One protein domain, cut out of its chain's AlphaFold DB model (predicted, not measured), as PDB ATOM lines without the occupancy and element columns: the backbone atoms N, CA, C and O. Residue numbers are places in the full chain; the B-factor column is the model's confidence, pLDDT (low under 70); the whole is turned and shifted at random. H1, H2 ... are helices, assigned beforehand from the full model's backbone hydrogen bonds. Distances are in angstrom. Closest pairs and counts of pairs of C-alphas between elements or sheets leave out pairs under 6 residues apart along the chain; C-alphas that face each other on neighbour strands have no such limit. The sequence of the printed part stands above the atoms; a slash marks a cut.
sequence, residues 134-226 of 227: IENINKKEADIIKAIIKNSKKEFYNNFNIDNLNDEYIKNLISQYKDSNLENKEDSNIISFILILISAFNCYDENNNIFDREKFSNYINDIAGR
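What this domain is: This is residues 134 to 226 of the 227 residues of the protein "Putative transcriptional regulator, MerR family" of Brachyspira murdochii (strain ATCC 51284 / DSM 12563 / 56-150) (UniProt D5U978). A long helix, H1, crosses one end of a small bundle of three shorter helices, H2, H3 and H4, which run up and down, each against the one before it. Residues 134 to 141 of H1 stick out, as do residues 158 to 164, of which 158 to 160 belong to H1. The 93 printed residues hold four named helices, in the order H1, H2, H3, H4, and no named strand; the class is all helix. The whole is only just compact, close to loose, with a radius of gyration of the C-alphas of 14.3 A, and spans 43 by 33 by 21 A.

Where its parts are: H1, residues 134 to 160, is 38.2 A long and begins with C-alpha 134 at (256.378, 211.557, 125.564). H3, residues 185 to 202, is 25.8 A long. H2, residues 167 to 178, is 16.4 A long, and H4, residues 213 to 224, is 16.1 A long, ending with C-alpha 224 at (236.072, 193.153, 133.390).

How they stand to each other: H1 touches H3 with residues 149 to 153 alone, about perpendicular at 81 degrees; their closest C-alphas, of Lys 153 and Phe 201, are 5.8 A apart. H1 is apart from H2 and H4. H3 is the hub, touching the other three helices. H2 and H3 form a helical hairpin at a shallow tilt of 10 degrees, closest at the C-alphas of Ile 170 and Ser 199, 6.9 A. H3 and H4 form another, at 20 degrees, closest at the C-alphas of Ala 200 and Phe 216, 6.3 A. H2 and H4 only just touch, with 3 pairs of C-alphas within 8 A. In H1, H2, H3 and H4 every O i to N i+4 pair is within hydrogen-bond range.

The domain as a whole: The C-alphas of Asn 136 and Asn 181, the two farthest apart, are 43.9 A from each other. The printed part has no cut, and its three links are short. Between H3 and H4, residues 204 to 205 pair with residues 210 to 211, antiparallel. The mean pLDDT of the printed part is 82.9; residues 160 to 164, 183 and 226 are under 70.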
ATOM      1  N   ILE A 134     257.242 212.694 125.212       90.31
ATOM      2  CA  ILE A 134     256.378 211.557 125.564       90.31
ATOM      3  C   ILE A 134     256.840 210.910 126.875       90.31
ATOM      4  O   ILE A 134     256.028 210.680 127.766       90.31
ATOM      5  N   GLU A 135     258.144 210.679 127.038       92.56
ATOM      6  CA  GLU A 135     258.707 210.137 128.283       92.56
ATOM      7  C   GLU A 135     258.401 211.036 129.491       92.56
ATOM      8  O   GLU A 135     258.003 210.547 130.550       92.56
ATOM      9  N   ASN A 136     258.515 212.358 129.328       93.62
ATOM     10  CA  ASN A 136     258.164 213.317 130.375       93.62
ATOM     11  C   ASN A 136     256.665 213.325 130.707       93.62
ATOM     12  O   ASN A 136     256.314 213.439 131.882       93.62
ATOM     13  N   ILE A 137     255.789 213.217 129.703       90.25
ATOM     14  CA  ILE A 137     254.336 213.123 129.908       90.25
ATOM     15  C   ILE A 137     254.016 211.864 130.714       90.25
ATOM     16  O   ILE A 137     253.404 211.971 131.774       90.25
ATOM     17  N   ASN A 138     254.528 210.708 130.284       82.19
ATOM     18  CA  ASN A 138     254.317 209.430 130.964       82.19
ATOM     19  C   ASN A 138     254.804 209.463 132.419       82.19
ATOM     20  O   ASN A 138     254.163 208.901 133.308       82.19
ATOM     21  N   LYS A 139     255.934 210.134 132.685       90.06
ATOM     22  CA  LYS A 139     256.447 210.312 134.047       90.06
ATOM     23  C   LYS A 139     255.504 211.164 134.899       90.06
ATOM     24  O   LYS A 139     255.149 210.752 135.998       90.06
ATOM     25  N   LYS A 140     255.069 212.321 134.389       89.19
ATOM     26  CA  LYS A 140     254.145 213.212 135.111       89.19
ATOM     27  C   LYS A 140     252.797 212.552 135.383       89.19
ATOM     28  O   LYS A 140     252.260 212.710 136.472       89.19
ATOM     29  N   GLU A 141     252.267 211.807 134.418       81.50
ATOM     30  CA  GLU A 141     251.030 211.045 134.584       81.50
ATOM     31  C   GLU A 141     251.171 210.002 135.700       81.50
ATOM     32  O   GLU A 141     250.336 209.946 136.601       81.50
ATOM     33  N   ALA A 142     252.271 209.242 135.707       82.69
ATOM     34  CA  ALA A 142     252.547 208.275 136.765       82.69
ATOM     35  C   ALA A 142     252.669 208.938 138.148       82.69
ATOM     36  O   ALA A 142     252.132 208.407 139.119       82.69
ATOM     37  N   ASP A 143     253.335 210.090 138.245       85.88
ATOM     38  CA  ASP A 143     253.479 210.830 139.503       85.88
ATOM     39  C   ASP A 143     252.115 211.313 140.034       85.88
ATOM     40  O   ASP A 143     251.838 211.187 141.230       85.88
ATOM     41  N   ILE A 144     251.232 211.794 139.150       84.56
ATOM     42  CA  ILE A 144     249.858 212.192 139.501       84.56
ATOM     43  C   ILE A 144     249.049 210.982 139.978       84.56
ATOM     44  O   ILE A 144     248.446 211.038 141.049       84.56
ATOM     45  N   ILE A 145     249.057 209.879 139.222       78.06
ATOM     46  CA  ILE A 145     248.316 208.656 139.568       78.06
ATOM     47  C   ILE A 145     248.773 208.120 140.928       78.06
ATOM     48  O   ILE A 145     247.938 207.825 141.780       78.06
ATOM     49  N   LYS A 146     250.088 208.048 141.170       82.62
ATOM     50  CA  LYS A 146     250.642 207.617 142.463       82.62
ATOM     51  C   LYS A 146     250.186 208.515 143.607       82.62
ATOM     52  O   LYS A 146     249.800 208.008 144.657       82.62
ATOM     53  N   ALA A 147     250.203 209.836 143.414       82.50
ATOM     54  CA  ALA A 147     249.751 210.783 144.428       82.50
ATOM     55  C   ALA A 147     248.258 210.608 144.755       82.50
ATOM     56  O   ALA A 147     247.892 210.592 145.930       82.50
ATOM     57  N   ILE A 148     247.414 210.422 143.736       81.19
ATOM     58  CA  ILE A 148     245.981 210.152 143.911       81.19
ATOM     59  C   ILE A 148     245.781 208.843 144.676       81.19
ATOM     60  O   ILE A 148     245.121 208.853 145.710       81.19
ATOM     61  N   ILE A 149     246.404 207.744 144.232       79.75
ATOM     62  CA  ILE A 149     246.303 206.432 144.890       79.75
ATOM     63  C   ILE A 149     246.712 206.531 146.358       79.75
ATOM     64  O   ILE A 149     245.978 206.069 147.226       79.75
ATOM     65  N   LYS A 150     247.848 207.173 146.648       81.88
ATOM     66  CA  LYS A 150     248.347 207.346 148.014       81.88
ATOM     67  C   LYS A 150     247.351 208.107 148.891       81.88
ATOM     68  O   LYS A 150     247.071 207.685 150.011       81.88
ATOM     69  N   ASN A 151     246.813 209.217 148.390       81.94
ATOM     70  CA  ASN A 151     245.863 210.033 149.144       81.94
ATOM     71  C   ASN A 151     244.542 209.291 149.370       81.94
ATOM     72  O   ASN A 151     244.049 209.251 150.494       81.94
ATOM     73  N   SER A 152     243.998 208.656 148.331       78.94
ATOM     74  CA  SER A 152     242.752 207.896 148.426       78.94
ATOM     75  C   SER A 152     242.889 206.669 149.330       78.94
ATOM     76  O   SER A 152     241.985 206.406 150.115       78.94
ATOM     77  N   LYS A 153     244.026 205.961 149.290       77.81
ATOM     78  CA  LYS A 153     244.325 204.830 150.182       77.81
ATOM     79  C   LYS A 153     244.369 205.270 151.646       77.81
ATOM     80  O   LYS A 153     243.767 204.624 152.498       77.81
ATOM     81  N   LYS A 154     245.017 206.407 151.929       81.00
ATOM     82  CA  LYS A 154     245.063 207.000 153.273       81.00
ATOM     83  C   LYS A 154     243.667 207.358 153.793       81.00
ATOM     84  O   LYS A 154     243.328 206.986 154.911       81.00
ATOM     85  N   GLU A 155     242.858 208.052 152.991       78.94
ATOM     86  CA  GLU A 155     241.466 208.377 153.347       78.94
ATOM     87  C   GLU A 155     240.622 207.119 153.570       78.94
ATOM     88  O   GLU A 155     239.838 207.049 154.514       78.94
ATOM     89  N   PHE A 156     240.802 206.098 152.734       76.00
ATOM     90  CA  PHE A 156     240.069 204.845 152.852       76.00
ATOM     91  C   PHE A 156     240.382 204.117 154.168       76.00
ATOM     92  O   PHE A 156     239.460 203.769 154.903       76.00
ATOM     93  N   TYR A 157     241.656 203.947 154.532       74.62
ATOM     94  CA  TYR A 157     242.003 203.306 155.806       74.62
ATOM     95  C   TYR A 157     241.524 204.095 157.023       74.62
ATOM     96  O   TYR A 157     241.000 203.495 157.959       74.62
ATOM     97  N   ASN A 158     241.644 205.426 156.991       76.75
ATOM     98  CA  ASN A 158     241.208 206.283 158.094       76.75
ATOM     99  C   ASN A 158     239.701 206.180 158.373       76.75
ATOM    100  O   ASN A 158     239.292 206.313 159.522       76.75
ATOM    101  N   ASN A 159     238.881 205.977 157.337       74.19
ATOM    102  CA  ASN A 159     237.423 206.015 157.460       74.19
ATOM    103  C   ASN A 159     236.768 204.631 157.592       74.19
ATOM    104  O   ASN A 159     235.663 204.544 158.120       74.19
ATOM    105  N   PHE A 160     237.413 203.558 157.119       67.69
ATOM    106  CA  PHE A 160     236.773 202.239 157.021       67.69
ATOM    107  C   PHE A 160     237.330 201.173 157.973       67.69
ATOM    108  O   PHE A 160     236.757 200.090 158.033       67.69
ATOM    109  N   ASN A 161     238.380 201.467 158.754       64.31
ATOM    110  CA  ASN A 161     238.925 200.561 159.781       64.31
ATOM    111  C   ASN A 161     239.218 199.139 159.238       64.31
ATOM    112  O   ASN A 161     238.874 198.126 159.844       64.31
ATOM    113  N   ILE A 162     239.797 199.068 158.033       64.69
ATOM    114  CA  ILE A 162     240.127 197.807 157.354       64.69
ATOM    115  C   ILE A 162     241.581 197.459 157.662       64.69
ATOM    116  O   ILE A 162     242.496 198.009 157.052       64.69
ATOM    117  N   ASP A 163     241.786 196.520 158.584       58.03
ATOM    118  CA  ASP A 163     243.123 196.155 159.068       58.03
ATOM    119  C   ASP A 163     243.948 195.330 158.065       58.03
ATOM    120  O   ASP A 163     245.169 195.287 158.174       58.03
ATOM    121  N   ASN A 164     243.321 194.671 157.079       61.62
ATOM    122  CA  ASN A 164     244.016 193.738 156.181       61.62
ATOM    123  C   ASN A 164     243.419 193.703 154.771       61.62
ATOM    124  O   ASN A 164     242.749 192.757 154.358       61.62
ATOM    125  N   LEU A 165     243.702 194.749 154.003       71.06
ATOM    126  CA  LEU A 165     243.438 194.775 152.569       71.06
ATOM    127  C   LEU A 165     244.534 193.948 151.872       71.06
ATOM    128  O   LEU A 165     245.661 194.414 151.732       71.06
ATOM    129  N   ASN A 166     244.224 192.700 151.515       81.25
ATOM    130  CA  ASN A 166     245.168 191.753 150.915       81.25
ATOM    131  C   ASN A 166     244.582 191.074 149.664       81.25
ATOM    132  O   ASN A 166     243.402 191.234 149.343       81.25
ATOM    133  N   ASP A 167     245.413 190.313 148.950       82.31
ATOM    134  CA  ASP A 167     245.025 189.676 147.685       82.31
ATOM    135  C   ASP A 167     243.814 188.746 147.819       82.31
ATOM    136  O   ASP A 167     242.957 188.712 146.939       82.31
ATOM    137  N   GLU A 168     243.727 187.999 148.917       85.06
ATOM    138  CA  GLU A 168     242.640 187.052 149.163       85.06
ATOM    139  C   GLU A 168     241.311 187.776 149.405       85.06
ATOM    140  O   GLU A 168     240.293 187.433 148.804       85.06
ATOM    141  N   TYR A 169     241.336 188.846 150.200       82.62
ATOM    142  CA  TYR A 169     240.176 189.692 150.456       82.62
ATOM    143  C   TYR A 169     239.631 190.317 149.165       82.62
ATOM    144  O   TYR A 169     238.430 190.260 148.899       82.62
ATOM    145  N   ILE A 170     240.511 190.861 148.319       83.62
ATOM    146  CA  ILE A 170     240.111 191.490 147.052       83.62
ATOM    147  C   ILE A 170     239.559 190.454 146.076       83.62
ATOM    148  O   ILE A 170     238.521 190.693 145.460       83.62
ATOM    149  N   LYS A 171     240.207 189.290 145.949       86.88
ATOM    150  CA  LYS A 171     239.716 188.203 145.089       86.88
ATOM    151  C   LYS A 171     238.330 187.726 145.512       86.88
ATOM    152  O   LYS A 171     237.477 187.531 144.649       86.88
ATOM    153  N   ASN A 172     238.080 187.615 146.816       86.25
ATOM    154  CA  ASN A 172     236.760 187.265 147.338       86.25
ATOM    155  C   ASN A 172     235.705 188.322 146.976       86.25
ATOM    156  O   ASN A 172     234.634 187.956 146.493       86.25
ATOM    157  N   LEU A 173     236.014 189.616 147.125       86.06
ATOM    158  CA  LEU A 173     235.112 190.699 146.710       86.06
ATOM    159  C   LEU A 173     234.822 190.675 145.201       86.06
ATOM    160  O   LEU A 173     233.677 190.858 144.793       86.06
ATOM    161  N   ILE A 174     235.838 190.425 144.368       85.81
ATOM    162  CA  ILE A 174     235.667 190.324 142.912       85.81
ATOM    163  C   ILE A 174     234.799 189.112 142.548       85.81
ATOM    164  O   ILE A 174     233.933 189.241 141.687       85.81
ATOM    165  N   SER A 175     234.984 187.958 143.198       86.94
ATOM    166  CA  SER A 175     234.133 186.779 142.974       86.94
ATOM    167  C   SER A 175     232.681 187.070 143.343       86.94
ATOM    168  O   SER A 175     231.792 186.880 142.522       86.94
ATOM    169  N   GLN A 176     232.443 187.629 144.534       86.62
ATOM    170  CA  GLN A 176     231.101 188.027 144.972       86.62
ATOM    171  C   GLN A 176     230.459 189.031 144.013       86.62
ATOM    172  O   GLN A 176     229.268 188.946 143.727       86.62
ATOM    173  N   TYR A 177     231.247 189.972 143.489       85.88
ATOM    174  CA  TYR A 177     230.789 190.892 142.460       85.88
ATOM    175  C   TYR A 177     230.410 190.146 141.175       85.88
ATOM    176  O   TYR A 177     229.306 190.351 140.686       85.88
ATOM    177  N   LYS A 178     231.246 189.250 140.645       84.50
ATOM    178  CA  LYS A 178     230.907 188.457 139.447       84.50
ATOM    179  C   LYS A 178     229.610 187.663 139.613       84.50
ATOM    180  O   LYS A 178     228.785 187.674 138.705       84.50
ATOM    181  N   ASP A 179     229.414 187.066 140.784       84.50
ATOM    182  CA  ASP A 179     228.260 186.211 141.087       84.50
ATOM    183  C   ASP A 179     227.011 187.003 141.528       84.50
ATOM    184  O   ASP A 179     225.946 186.430 141.760       84.50
ATOM    185  N   SER A 180     227.111 188.330 141.663       83.00
ATOM    186  CA  SER A 180     226.001 189.170 142.126       83.00
ATOM    187  C   SER A 180     224.960 189.430 141.031       83.00
ATOM    188  O   SER A 180     225.288 189.892 139.938       83.00
ATOM    189  N   ASN A 181     223.675 189.267 141.356       78.06
ATOM    190  CA  ASN A 181     222.557 189.708 140.511       78.06
ATOM    191  C   ASN A 181     222.311 191.221 140.664       78.06
ATOM    192  O   ASN A 181     221.305 191.651 141.223       78.06
ATOM    193  N   LEU A 182     223.248 192.051 140.194       78.38
ATOM    194  CA  LEU A 182     223.010 193.495 140.100       78.38
ATOM    195  C   LEU A 182     222.145 193.773 138.869       78.38
ATOM    196  O   LEU A 182     222.629 193.750 137.741       78.38
ATOM    197  N   GLU A 183     220.861 194.033 139.096       69.69
ATOM    198  CA  GLU A 183     219.897 194.344 138.031       69.69
ATOM    199  C   GLU A 183     220.125 195.742 137.424       69.69
ATOM    200  O   GLU A 183     219.764 195.999 136.273       69.69
ATOM    201  N   ASN A 184     220.771 196.643 138.173       80.56
ATOM    202  CA  ASN A 184     221.064 198.013 137.765       80.56
ATOM    203  C   ASN A 184     222.499 198.160 137.226       80.56
ATOM    204  O   ASN A 184     223.486 197.917 137.925       80.56
ATOM    205  N   LYS A 185     222.625 198.635 135.980       79.06
ATOM    206  CA  LYS A 185     223.923 198.931 135.350       79.06
ATOM    207  C   LYS A 185     224.715 200.015 136.080       79.06
ATOM    208  O   LYS A 185     225.943 199.972 136.062       79.06
ATOM    209  N   GLU A 186     224.042 200.980 136.694       82.50
ATOM    210  CA  GLU A 186     224.702 202.079 137.398       82.50
ATOM    211  C   GLU A 186     225.411 201.567 138.659       82.50
ATOM    212  O   GLU A 186     226.602 201.826 138.842       82.50
ATOM    213  N   ASP A 187     224.742 200.710 139.432       79.81
ATOM    214  CA  ASP A 187     225.327 200.041 140.601       79.81
ATOM    215  C   ASP A 187     226.491 199.122 140.203       79.81
ATOM    216  O   ASP A 187     227.534 199.107 140.858       79.81
ATOM    217  N   SER A 188     226.366 198.412 139.074       80.25
ATOM    218  CA  SER A 188     227.459 197.602 138.522       80.25
ATOM    219  C   SER A 188     228.702 198.437 138.197       80.25
ATOM    220  O   SER A 188     229.821 198.025 138.514       80.25
ATOM    221  N   ASN A 189     228.522 199.618 137.602       82.62
ATOM    222  CA  ASN A 189     229.621 200.524 137.266       82.62
ATOM    223  C   ASN A 189     230.270 201.124 138.518       82.62
ATOM    224  O   ASN A 189     231.497 201.202 138.596       82.62
ATOM    225  N   ILE A 190     229.465 201.521 139.507       84.00
ATOM    226  CA  ILE A 190     229.960 202.069 140.775       84.00
ATOM    227  C   ILE A 190     230.778 201.011 141.519       84.00
ATOM    228  O   ILE A 190     231.899 201.287 141.944       84.00
ATOM    229  N   ILE A 191     230.269 199.781 141.628       84.75
ATOM    230  CA  ILE A 191     230.989 198.703 142.313       84.75
ATOM    231  C   ILE A 191     232.248 198.303 141.529       84.75
ATOM    232  O   ILE A 191     233.299 198.134 142.144       84.75
ATOM    233  N   SER A 192     232.196 198.249 140.189       85.88
ATOM    234  CA  SER A 192     233.399 198.076 139.355       85.88
ATOM    235  C   SER A 192     234.461 199.120 139.692       85.88
ATOM    236  O   SER A 192     235.616 198.781 139.929       85.88
ATOM    237  N   PHE A 193     234.075 200.396 139.756       86.19
ATOM    238  CA  PHE A 193     234.989 201.489 140.069       86.19
ATOM    239  C   PHE A 193     235.595 201.362 141.474       86.19
ATOM    240  O   PHE A 193     236.802 201.544 141.644       86.19
ATOM    241  N   ILE A 194     234.792 200.986 142.472       85.75
ATOM    242  CA  ILE A 194     235.273 200.733 143.839       85.75
ATOM    243  C   ILE A 194     236.287 199.582 143.849       85.75
ATOM    244  O   ILE A 194     237.357 199.713 144.445       85.75
ATOM    245  N   LEU A 195     236.006 198.477 143.153       88.69
ATOM    246  CA  LEU A 195     236.925 197.340 143.054       88.69
ATOM    247  C   LEU A 195     238.232 197.717 142.351       88.69
ATOM    248  O   LEU A 195     239.302 197.286 142.783       88.69
ATOM    249  N   ILE A 196     238.168 198.559 141.317       90.75
ATOM    250  CA  ILE A 196     239.349 199.106 140.635       90.75
ATOM    251  C   ILE A 196     240.204 199.917 141.617       90.75
ATOM    252  O   ILE A 196     241.419 199.722 141.673       90.75
ATOM    253  N   LEU A 197     239.592 200.786 142.428       87.81
ATOM    254  CA  LEU A 197     240.305 201.585 143.429       87.81
ATOM    255  C   LEU A 197     240.968 200.715 144.504       87.81
ATOM    256  O   LEU A 197     242.155 200.875 144.778       87.81
ATOM    257  N   ILE A 198     240.230 199.759 145.071       87.62
ATOM    258  CA  ILE A 198     240.742 198.832 146.091       87.62
ATOM    259  C   ILE A 198     241.900 197.997 145.522       87.62
ATOM    260  O   ILE A 198     242.941 197.844 146.166       87.62
ATOM    261  N   SER A 199     241.766 197.522 144.280       90.75
ATOM    262  CA  SER A 199     242.831 196.802 143.573       90.75
ATOM    263  C   SER A 199     244.070 197.679 143.384       90.75
ATOM    264  O   SER A 199     245.187 197.227 143.635       90.75
ATOM    265  N   ALA A 200     243.893 198.952 143.012       88.31
ATOM    266  CA  ALA A 200     244.992 199.905 142.884       88.31
ATOM    267  C   ALA A 200     245.715 200.137 144.222       88.31
ATOM    268  O   ALA A 200     246.945 200.188 144.252       88.31
ATOM    269  N   PHE A 201     244.983 200.226 145.338       87.06
ATOM    270  CA  PHE A 201     245.574 200.411 146.669       87.06
ATOM    271  C   PHE A 201     246.481 199.247 147.065       87.06
ATOM    272  O   PHE A 201     247.562 199.461 147.615       87.06
ATOM    273  N   ASN A 202     246.060 198.025 146.761       87.31
ATOM    274  CA  ASN A 202     246.800 196.807 147.068       87.31
ATOM    275  C   ASN A 202     247.983 196.542 146.119       87.31
ATOM    276  O   ASN A 202     248.930 195.848 146.481       87.31
ATOM    277  N   CYS A 203     247.961 197.117 144.916       89.19
ATOM    278  CA  CYS A 203     249.090 197.059 143.982       89.19
ATOM    279  C   CYS A 203     250.130 198.163 144.222       89.19
ATOM    280  O   CYS A 203     251.154 198.204 143.540       89.19
ATOM    281  N   TYR A 204     249.876 199.077 145.160       86.44
ATOM    282  CA  TYR A 204     250.784 200.166 145.484       86.44
ATOM    283  C   TYR A 204     251.573 199.882 146.766       86.44
ATOM    284  O   TYR A 204     251.013 199.858 147.868       86.44
ATOM    285  N   ASP A 205     252.887 199.717 146.607       83.12
ATOM    286  CA  ASP A 205     253.848 199.605 147.699       83.12
ATOM    287  C   ASP A 205     254.289 201.003 148.149       83.12
ATOM    288  O   ASP A 205     255.027 201.711 147.454       83.12
ATOM    289  N   GLU A 206     253.831 201.399 149.334       77.94
ATOM    290  CA  GLU A 206     254.126 202.706 149.920       77.94
ATOM    291  C   GLU A 206     255.590 202.873 150.324       77.94
ATOM    292  O   GLU A 206     256.117 203.981 150.209       77.94
ATOM    293  N   ASN A 207     256.252 201.794 150.751       81.25
ATOM    294  CA  ASN A 207     257.626 201.849 151.248       81.25
ATOM    295  C   ASN A 207     258.604 202.146 150.111       81.25
ATOM    296  O   ASN A 207     259.564 202.893 150.288       81.25
ATOM    297  N   ASN A 208     258.321 201.598 148.929       83.25
ATOM    298  CA  ASN A 208     259.162 201.757 147.750       83.25
ATOM    299  C   ASN A 208     258.612 202.773 146.738       83.25
ATOM    300  O   ASN A 208     259.307 203.118 145.782       83.25
ATOM    301  N   ASN A 209     257.391 203.292 146.937       79.81
ATOM    302  CA  ASN A 209     256.702 204.185 145.997       79.81
ATOM    303  C   ASN A 209     256.592 203.562 144.585       79.81
ATOM    304  O   ASN A 209     256.791 204.219 143.551       79.81
ATOM    305  N   ILE A 210     256.300 202.259 144.543       83.56
ATOM    306  CA  ILE A 210     256.191 201.454 143.322       83.56
ATOM    307  C   ILE A 210     254.739 201.007 143.156       83.56
ATOM    308  O   ILE A 210     254.089 200.584 144.104       83.56
ATOM    309  N   PHE A 211     254.238 201.113 141.927       85.19
ATOM    310  CA  PHE A 211     252.934 200.585 141.541       85.19
ATOM    311  C   PHE A 211     253.142 199.361 140.650       85.19
ATOM    312  O   PHE A 211     253.721 199.488 139.567       85.19
ATOM    313  N   ASP A 212     252.685 198.196 141.104       87.81
ATOM    314  CA  ASP A 212     252.759 196.943 140.359       87.81
ATOM    315  C   ASP A 212     251.690 196.918 139.258       87.81
ATOM    316  O   ASP A 212     250.519 196.594 139.474       87.81
ATOM    317  N   ARG A 213     252.108 197.314 138.053       86.56
ATOM    318  CA  ARG A 213     251.230 197.403 136.881       86.56
ATOM    319  C   ARG A 213     250.722 196.044 136.419       86.56
ATOM    320  O   ARG A 213     249.598 195.972 135.931       86.56
ATOM    321  N   GLU A 214     251.536 194.999 136.533       88.50
ATOM    322  CA  GLU A 214     251.176 193.662 136.062       88.50
ATOM    323  C   GLU A 214     250.108 193.060 136.973       88.50
ATOM    324  O   GLU A 214     249.042 192.653 136.505       88.50
ATOM    325  N   LYS A 215     250.331 193.131 138.291       91.31
ATOM    326  CA  LYS A 215     249.348 192.721 139.296       91.31
ATOM    327  C   LYS A 215     248.035 193.487 139.153       91.31
ATOM    328  O   LYS A 215     246.967 192.878 139.169       91.31
ATOM    329  N   PHE A 216     248.103 194.804 138.954       91.88
ATOM    330  CA  PHE A 216     246.912 195.618 138.731       91.88
ATOM    331  C   PHE A 216     246.162 195.201 137.462       91.88
ATOM    332  O   PHE A 216     244.945 195.042 137.502       91.88
ATOM    333  N   SER A 217     246.872 194.962 136.355       89.69
ATOM    334  CA  SER A 217     246.255 194.528 135.098       89.69
ATOM    335  C   SER A 217     245.490 193.212 135.247       89.69
ATOM    336  O   SER A 217     244.426 193.068 134.649       89.69
ATOM    337  N   ASN A 218     245.992 192.277 136.056       91.56
ATOM    338  CA  ASN A 218     245.296 191.020 136.330       91.56
ATOM    339  C   ASN A 218     243.964 191.264 137.055       91.56
ATOM    340  O   ASN A 218     242.940 190.734 136.629       91.56
ATOM    341  N   TYR A 219     243.945 192.143 138.064       92.50
ATOM    342  CA  TYR A 219     242.698 192.532 138.730       92.50
ATOM    343  C   TYR A 219     241.701 193.202 137.781       92.50
ATOM    344  O   TYR A 219     240.510 192.910 137.848       92.50
ATOM    345  N   ILE A 220     242.163 194.071 136.874       92.25
ATOM    346  CA  ILE A 220     241.284 194.721 135.890       92.25
ATOM    347  C   ILE A 220     240.649 193.701 134.950       92.25
ATOM    348  O   ILE A 220     239.441 193.759 134.728       92.25
ATOM    349  N   ASN A 221     241.435 192.755 134.434       90.00
ATOM    350  CA  ASN A 221     240.920 191.686 133.581       90.00
ATOM    351  C   ASN A 221     239.885 190.836 134.325       90.00
ATOM    352  O   ASN A 221     238.839 190.509 133.766       90.00
ATOM    353  N   ASP A 222     240.140 190.534 135.600       88.94
ATOM    354  CA  ASP A 222     239.189 189.807 136.427       88.94
ATOM    355  C   ASP A 222     237.893 190.595 136.627       88.94
ATOM    356  O   ASP A 222     236.824 190.036 136.406       88.94
ATOM    357  N   ILE A 223     237.952 191.878 136.984       88.81
ATOM    358  CA  ILE A 223     236.757 192.724 137.159       88.81
ATOM    359  C   ILE A 223     235.973 192.841 135.840       88.81
ATOM    360  O   ILE A 223     234.746 192.733 135.840       88.81
ATOM    361  N   ALA A 224     236.673 193.019 134.715       85.00
ATOM    362  CA  ALA A 224     236.072 193.153 133.390       85.00
ATOM    363  C   ALA A 224     235.408 191.860 132.894       85.00
ATOM    364  O   ALA A 224     234.418 191.938 132.174       85.00
ATOM    365  N   GLY A 225     235.887 190.686 133.320       77.56
ATOM    366  CA  GLY A 225     235.323 189.379 132.956       77.56
ATOM    367  C   GLY A 225     233.898 189.105 133.460       77.56
ATOM    368  O   GLY A 225     233.407 187.995 133.282       77.56
ATOM    369  N   ARG A 226     233.242 190.073 134.115       66.81
ATOM    370  CA  ARG A 226     231.802 190.049 134.412       66.81
ATOM    371  C   ARG A 226     230.934 190.370 133.183       66.81
ATOM    372  O   ARG A 226     229.772 189.967 133.162       66.81
TER     373      ARG A 226